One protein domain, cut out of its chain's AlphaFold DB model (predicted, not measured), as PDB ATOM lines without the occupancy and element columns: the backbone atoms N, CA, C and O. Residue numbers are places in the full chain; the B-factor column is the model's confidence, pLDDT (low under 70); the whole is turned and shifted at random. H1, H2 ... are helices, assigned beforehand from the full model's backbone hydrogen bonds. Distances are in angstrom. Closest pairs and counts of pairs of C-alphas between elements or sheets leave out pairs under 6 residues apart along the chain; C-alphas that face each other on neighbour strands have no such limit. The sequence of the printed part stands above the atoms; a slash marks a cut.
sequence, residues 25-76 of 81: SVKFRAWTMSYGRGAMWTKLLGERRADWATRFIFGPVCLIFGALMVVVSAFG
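This is residues 25 to 76 of the 81 residues of an uncharacterized protein of Asticcacaulis benevestitus DSM 16100 = ATCC BAA-896 (UniProt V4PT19). One long helix, H3, makes the length of this domain, and two short helices, H1 and H2, gather with its first turns into a small head. Residues 60 to 76 stick out from that head as a free arm. The printed part has 52 residues, with helices H1, H2 and H3 in that order and no named strand: all helix. It is loose, with a radius of gyration of the C-alphas of 13.5 A and spans of 41 by 19 by 19 A.

H3, residues 47 to 75, touches H1, residues 26 to 34, with residues 50 to 55 alone; the closest C-alphas, of Arg 29 and Asp 51, are 6.8 A apart. Their lines are about perpendicular, at 81 degrees. H3 and H2, residues 36 to 45, only just touch, only at the corner by their link, with 3 pairs of C-alphas within 8 A; the closest, of Thr 42 and Ala 50, are 5.3 A apart. H1 and H2 touch only at the corner, the closest C-alphas, of Met 33 and Ala 39, being 5.0 A apart, and are about perpendicular at 85 degrees. Every O i to N i+4 pair is within hydrogen-bond range in H1, against 5 of 6 in H2 and 22 of 25 in H3.

H3 measures 40.0 A from C-alpha 47 at (30.761, 39.840, 7.266) to C-alpha 75 at (68.212, 52.982, 1.935). H2 measures 15.1 A and H1 12.3 A, the latter from C-alpha 26 at (40.943, 33.272, 8.120).

The two C-alphas farthest apart, of Lys 43 and Phe 75, are 41.3 A apart. The printed part has no cut, and both links are tight. Residue 76 alone has a pLDDT under 70.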
ATOM      1  N   SER A  25      45.562  33.848   7.090       87.62
ATOM      2  CA  SER A  25      44.770  33.268   8.180       87.62
ATOM      3  C   SER A  25      43.353  33.830   8.243       87.62
ATOM      4  O   SER A  25      43.123  34.972   8.638       87.62
ATOM      5  N   VAL A  26      42.375  32.971   7.941       83.75
ATOM      6  CA  VAL A  26      40.943  33.272   8.120       83.75
ATOM      7  C   VAL A  26      40.630  33.578   9.589       83.75
ATOM      8  O   VAL A  26      39.882  34.505   9.881       83.75
ATOM      9  N   LYS A  27      41.243  32.841  10.530       85.25
ATOM     10  CA  LYS A  27      41.044  33.051  11.975       85.25
ATOM     11  C   LYS A  27      41.539  34.424  12.421       85.25
ATOM     12  O   LYS A  27      40.868  35.086  13.204       85.25
ATOM     13  N   PHE A  28      42.690  34.856  11.905       84.56
ATOM     14  CA  PHE A  28      43.241  36.169  12.232       84.56
ATOM     15  C   PHE A  28      42.366  37.292  11.671       84.56
ATOM     16  O   PHE A  28      42.065  38.237  12.394       84.56
ATOM     17  N   ARG A  29      41.869  37.144  10.434       84.38
ATOM     18  CA  ARG A  29      40.896  38.083   9.857       84.38
ATOM     19  C   ARG A  29      39.627  38.182  10.698       84.38
ATOM     20  O   ARG A  29      39.251  39.286  11.083       84.38
ATOM     21  N   ALA A  30      39.019  37.048  11.041       82.69
ATOM     22  CA  ALA A  30      37.823  37.010  11.879       82.69
ATOM     23  C   ALA A  30      38.053  37.683  13.242       82.69
ATOM     24  O   ALA A  30      37.207  38.443  13.704       82.69
ATOM     25  N   TRP A  31      39.225  37.476  13.849       84.31
ATOM     26  CA  TRP A  31      39.612  38.148  15.089       84.31
ATOM     27  C   TRP A  31      39.785  39.666  14.913       84.31
ATOM     28  O   TRP A  31      39.229  40.442  15.687       84.31
ATOM     29  N   THR A  32      40.466  40.124  13.856       81.06
ATOM     30  CA  THR A  32      40.582  41.568  13.571       81.06
ATOM     31  C   THR A  32      39.235  42.225  13.283       81.06
ATOM     32  O   THR A  32      39.040  43.393  13.604       81.06
ATOM     33  N   MET A  33      38.289  41.476  12.716       78.00
ATOM     34  CA  MET A  33      36.926  41.926  12.443       78.00
ATOM     35  C   MET A  33      35.987  41.834  13.647       78.00
ATOM     36  O   MET A  33      34.917  42.436  13.595       78.00
ATOM     37  N   SER A  34      36.351  41.124  14.719       78.38
ATOM     38  CA  SER A  34      35.545  41.032  15.943       78.38
ATOM     39  C   SER A  34      35.952  42.044  17.017       78.38
ATOM     40  O   SER A  34      35.208  42.243  17.976       78.38
ATOM     41  N   TYR A  35      37.086  42.731  16.843       76.62
ATOM     42  CA  TYR A  35      37.629  43.680  17.816       76.62
ATOM     43  C   TYR A  35      37.687  45.128  17.304       76.62
ATOM     44  O   TYR A  35      37.984  45.409  16.141       76.62
ATOM     45  N   GLY A  36      37.437  46.078  18.212       78.12
ATOM     46  CA  GLY A  36      37.655  47.512  17.996       78.12
ATOM     47  C   GLY A  36      36.942  48.083  16.764       78.12
ATOM     48  O   GLY A  36      35.752  47.855  16.548       78.12
ATOM     49  N   ARG A  37      37.679  48.844  15.939       76.12
ATOM     50  CA  ARG A  37      37.130  49.437  14.705       76.12
ATOM     51  C   ARG A  37      36.792  48.384  13.649       76.12
ATOM     52  O   ARG A  37      35.901  48.631  12.844       76.12
ATOM     53  N   GLY A  38      37.438  47.216  13.666       72.00
ATOM     54  CA  GLY A  38      37.121  46.121  12.750       72.00
ATOM     55  C   GLY A  38      35.680  45.636  12.912       72.00
ATOM     56  O   GLY A  38      34.981  45.495  11.918       72.00
ATOM     57  N   ALA A  39      35.186  45.542  14.150       79.44
ATOM     58  CA  ALA A  39      33.788  45.201  14.437       79.44
ATOM     59  C   ALA A  39      32.788  46.224  13.878       79.44
ATOM     60  O   ALA A  39      31.700  45.858  13.433       79.44
ATOM     61  N   MET A  40      33.158  47.506  13.860       79.69
ATOM     62  CA  MET A  40      32.341  48.559  13.254       79.69
ATOM     63  C   MET A  40      32.264  48.397  11.730       79.69
ATOM     64  O   MET A  40      31.172  48.453  11.167       79.69
ATOM     65  N   TRP A  41      33.393  48.130  11.067       74.94
ATOM     66  CA  TRP A  41      33.431  47.858   9.625       74.94
ATOM     67  C   TRP A  41      32.638  46.602   9.249       74.94
ATOM     68  O   TRP A  41      31.903  46.622   8.263       74.94
ATOM     69  N   THR A  42      32.706  45.551  10.067       82.44
ATOM     70  CA  THR A  42      31.908  44.329   9.895       82.44
ATOM     71  C   THR A  42      30.408  44.612   9.978       82.44
ATOM     72  O   THR A  42      29.650  44.125   9.143       82.44
ATOM     73  N   LYS A  43      29.972  45.455  10.927       80.75
ATOM     74  CA  LYS A  43      28.564  45.876  11.050       80.75
ATOM     75  C   LYS A  43      28.093  46.757   9.888       80.75
ATOM     76  O   LYS A  43      26.928  46.677   9.518       80.75
ATOM     77  N   LEU A  44      28.975  47.578   9.313       82.75
ATOM     78  CA  LEU A  44      28.647  48.484   8.204       82.75
ATOM     79  C   LEU A  44      28.598  47.784   6.839       82.75
ATOM     80  O   LEU A  44      27.727  48.080   6.026       82.75
ATOM     81  N   LEU A  45      29.540  46.881   6.565       80.81
ATOM     82  CA  LEU A  45      29.691  46.242   5.252       80.81
ATOM     83  C   LEU A  45      29.040  44.853   5.180       80.81
ATOM     84  O   LEU A  45      28.752  44.372   4.081       80.81
ATOM     85  N   GLY A  46      28.811  44.212   6.327       83.88
ATOM     86  CA  GLY A  46      28.445  42.802   6.432       83.88
ATOM     87  C   GLY A  46      29.669  41.883   6.355       83.88
ATOM     88  O   GLY A  46      30.642  42.171   5.653       83.88
ATOM     89  N   GLU A  47      29.614  40.745   7.052       80.31
ATOM     90  CA  GLU A  47      30.761  39.840   7.266       80.31
ATOM     91  C   GLU A  47      31.486  39.433   5.979       80.31
ATOM     92  O   GLU A  47      32.710  39.523   5.904       80.31
ATOM     93  N   ARG A  48      30.752  39.047   4.926       81.81
ATOM     94  CA  ARG A  48      31.367  38.630   3.650       81.81
ATOM     95  C   ARG A  48      32.146  39.747   2.958       81.81
ATOM     96  O   ARG A  48      33.198  39.486   2.380       81.81
ATOM     97  N   ARG A  49      31.622  40.977   2.969       83.50
ATOM     98  CA  ARG A  49      32.274  42.120   2.307       83.50
ATOM     99  C   ARG A  49      33.427  42.655   3.145       83.50
ATOM    100  O   ARG A  49      34.438  43.057   2.576       83.50
ATOM    101  N   ALA A  50      33.297  42.609   4.469       81.75
ATOM    102  CA  ALA A  50      34.375  42.941   5.386       81.75
ATOM    103  C   ALA A  50      35.558  41.972   5.219       81.75
ATOM    104  O   ALA A  50      36.669  42.441   5.004       81.75
ATOM    105  N   ASP A  51      35.328  40.652   5.164       83.81
ATOM    106  CA  ASP A  51      36.407  39.669   4.955       83.81
ATOM    107  C   ASP A  51      37.141  39.872   3.631       83.81
ATOM    108  O   ASP A  51      38.375  39.874   3.582       83.81
ATOM    109  N   TRP A  52      36.382  40.133   2.568       87.00
ATOM    110  CA  TRP A  52      36.955  40.449   1.269       87.00
ATOM    111  C   TRP A  52      37.809  41.725   1.315       87.00
ATOM    112  O   TRP A  52      38.960  41.708   0.878       87.00
ATOM    113  N   ALA A  53      37.306  42.811   1.910       85.19
ATOM    114  CA  ALA A  53      38.047  44.065   2.033       85.19
ATOM    115  C   ALA A  53      39.309  43.913   2.900       85.19
ATOM    116  O   ALA A  53      40.382  44.402   2.542       85.19
ATOM    117  N   THR A  54      39.221  43.191   4.016       84.75
ATOM    118  CA  THR A  54      40.361  42.911   4.895       84.75
ATOM    119  C   THR A  54      41.453  42.139   4.153       84.75
ATOM    120  O   THR A  54      42.635  42.448   4.297       84.75
ATOM    121  N   ARG A  55      41.071  41.173   3.311       84.56
ATOM    122  CA  ARG A  55      42.013  40.342   2.557       84.56
ATOM    123  C   ARG A  55      42.616  41.037   1.338       84.56
ATOM    124  O   ARG A  55      43.808  40.877   1.103       84.56
ATOM    125  N   PHE A  56      41.810  41.743   0.547       87.56
ATOM    126  CA  PHE A  56      42.215  42.248  -0.772       87.56
ATOM    127  C   PHE A  56      42.529  43.742  -0.805       87.56
ATOM    128  O   PHE A  56      43.156  44.198  -1.752       87.56
ATOM    129  N   ILE A  57      42.132  44.499   0.219       87.25
ATOM    130  CA  ILE A  57      42.438  45.928   0.323       87.25
ATOM    131  C   ILE A  57      43.429  46.143   1.464       87.25
ATOM    132  O   ILE A  57      44.569  46.529   1.226       87.25
ATOM    133  N   PHE A  58      43.037  45.826   2.700       84.25
ATOM    134  CA  PHE A  58      43.870  46.119   3.872       84.25
ATOM    135  C   PHE A  58      45.159  45.294   3.918       84.25
ATOM    136  O   PHE A  58      46.216  45.858   4.184       84.25
ATOM    137  N   GLY A  59      45.099  43.992   3.616       85.75
ATOM    138  CA  GLY A  59      46.287  43.133   3.565       85.75
ATOM    139  C   GLY A  59      47.369  43.667   2.612       85.75
ATOM    140  O   GLY A  59      48.481  43.947   3.065       85.75
ATOM    141  N   PRO A  60      47.056  43.882   1.319       89.69
ATOM    142  CA  PRO A  60      47.991  44.457   0.356       89.69
ATOM    143  C   PRO A  60      48.472  45.859   0.731       89.69
ATOM    144  O   PRO A  60      49.657  46.142   0.587       89.69
ATOM    145  N   VAL A  61      47.597  46.719   1.265       90.12
ATOM    146  CA  VAL A  61      47.994  48.056   1.736       90.12
ATOM    147  C   VAL A  61      49.018  47.956   2.868       90.12
ATOM    148  O   VAL A  61      50.052  48.612   2.794       90.12
ATOM    149  N   CYS A  62      48.796  47.101   3.869       89.81
ATOM    150  CA  CYS A  62      49.757  46.869   4.951       89.81
ATOM    151  C   CYS A  62      51.091  46.307   4.439       89.81
ATOM    152  O   CYS A  62      52.146  46.749   4.894       89.81
ATOM    153  N   LEU A  63      51.056  45.384   3.473       90.25
ATOM    154  CA  LEU A  63      52.261  44.825   2.854       90.25
ATOM    155  C   LEU A  63      53.065  45.893   2.106       90.25
ATOM    156  O   LEU A  63      54.264  46.029   2.341       90.25
ATOM    157  N   ILE A  64      52.414  46.669   1.236       91.94
ATOM    158  CA  ILE A  64      53.068  47.709   0.431       91.94
ATOM    159  C   ILE A  64      53.610  48.817   1.334       91.94
ATOM    160  O   ILE A  64      54.755  49.233   1.181       91.94
ATOM    161  N   PHE A  65      52.814  49.274   2.300       91.12
ATOM    162  CA  PHE A  65      53.214  50.350   3.202       91.12
ATOM    163  C   PHE A  65      54.364  49.923   4.118       91.12
ATOM    164  O   PHE A  65      55.329  50.667   4.289       91.12
ATOM    165  N   GLY A  66      54.308  48.700   4.651       89.50
ATOM    166  CA  GLY A  66      55.394  48.140   5.444       89.50
ATOM    167  C   GLY A  66      56.675  47.954   4.627       89.50
ATOM    168  O   GLY A  66      57.750  48.332   5.089       89.50
ATOM    169  N   ALA A  67      56.569  47.469   3.386       89.88
ATOM    170  CA  ALA A  67      57.709  47.351   2.477       89.88
ATOM    171  C   ALA A  67      58.328  48.718   2.158       89.88
ATOM    172  O   ALA A  67      59.546  48.867   2.239       89.88
ATOM    173  N   LEU A  68      57.507  49.734   1.876       89.38
ATOM    174  CA  LEU A  68      57.970  51.105   1.662       89.38
ATOM    175  C   LEU A  68      58.692  51.655   2.894       89.38
ATOM    176  O   LEU A  68      59.779  52.207   2.752       89.38
ATOM    177  N   MET A  69      58.144  51.466   4.097       87.62
ATOM    178  CA  MET A  69      58.800  51.892   5.338       87.62
ATOM    179  C   MET A  69      60.170  51.233   5.520       87.62
ATOM    180  O   MET A  69      61.130  51.929   5.854       87.62
ATOM    181  N   VAL A  70      60.282  49.926   5.267       88.25
ATOM    182  CA  VAL A  70      61.559  49.203   5.368       88.25
ATOM    183  C   VAL A  70      62.551  49.704   4.320       88.25
ATOM    184  O   VAL A  70      63.675  50.037   4.676       88.25
ATOM    185  N   VAL A  71      62.145  49.821   3.052       88.06
ATOM    186  CA  VAL A  71      63.018  50.270   1.952       88.06
ATOM    187  C   VAL A  71      63.495  51.704   2.187       88.06
ATOM    188  O   VAL A  71      64.693  51.970   2.151       88.06
ATOM    189  N   VAL A  72      62.588  52.628   2.504       86.50
ATOM    190  CA  VAL A  72      62.942  54.032   2.760       86.50
ATOM    191  C   VAL A  72      63.839  54.159   3.988       86.50
ATOM    192  O   VAL A  72      64.761  54.961   3.977       86.50
ATOM    193  N   SER A  73      63.633  53.360   5.032       85.56
ATOM    194  CA  SER A  73      64.447  53.459   6.253       85.56
ATOM    195  C   SER A  73      65.798  52.746   6.145       85.56
ATOM    196  O   SER A  73      66.747  53.137   6.829       85.56
ATOM    197  N   ALA A  74      65.887  51.712   5.302       81.12
ATOM    198  CA  ALA A  74      67.111  50.958   5.040       81.12
ATOM    199  C   ALA A  74      68.031  51.655   4.025       81.12
ATOM    200  O   ALA A  74      69.251  51.591   4.178       81.12
ATOM    201  N   PHE A  75      67.461  52.323   3.014       82.00
ATOM    202  CA  PHE A  75      68.212  52.982   1.935       82.00
ATOM    203  C   PHE A  75      68.166  54.514   1.987       82.00
ATOM    204  O   PHE A  75      68.985  55.176   1.354       82.00
ATOM    205  N   GLY A  76      67.234  55.097   2.736       66.06
ATOM    206  CA  GLY A  76      67.215  56.524   3.023       66.06
ATOM    207  C   GLY A  76      68.271  56.876   4.063       66.06
ATOM    208  O   GLY A  76      68.518  56.127   5.013       66.06
TER     209      GLY A  76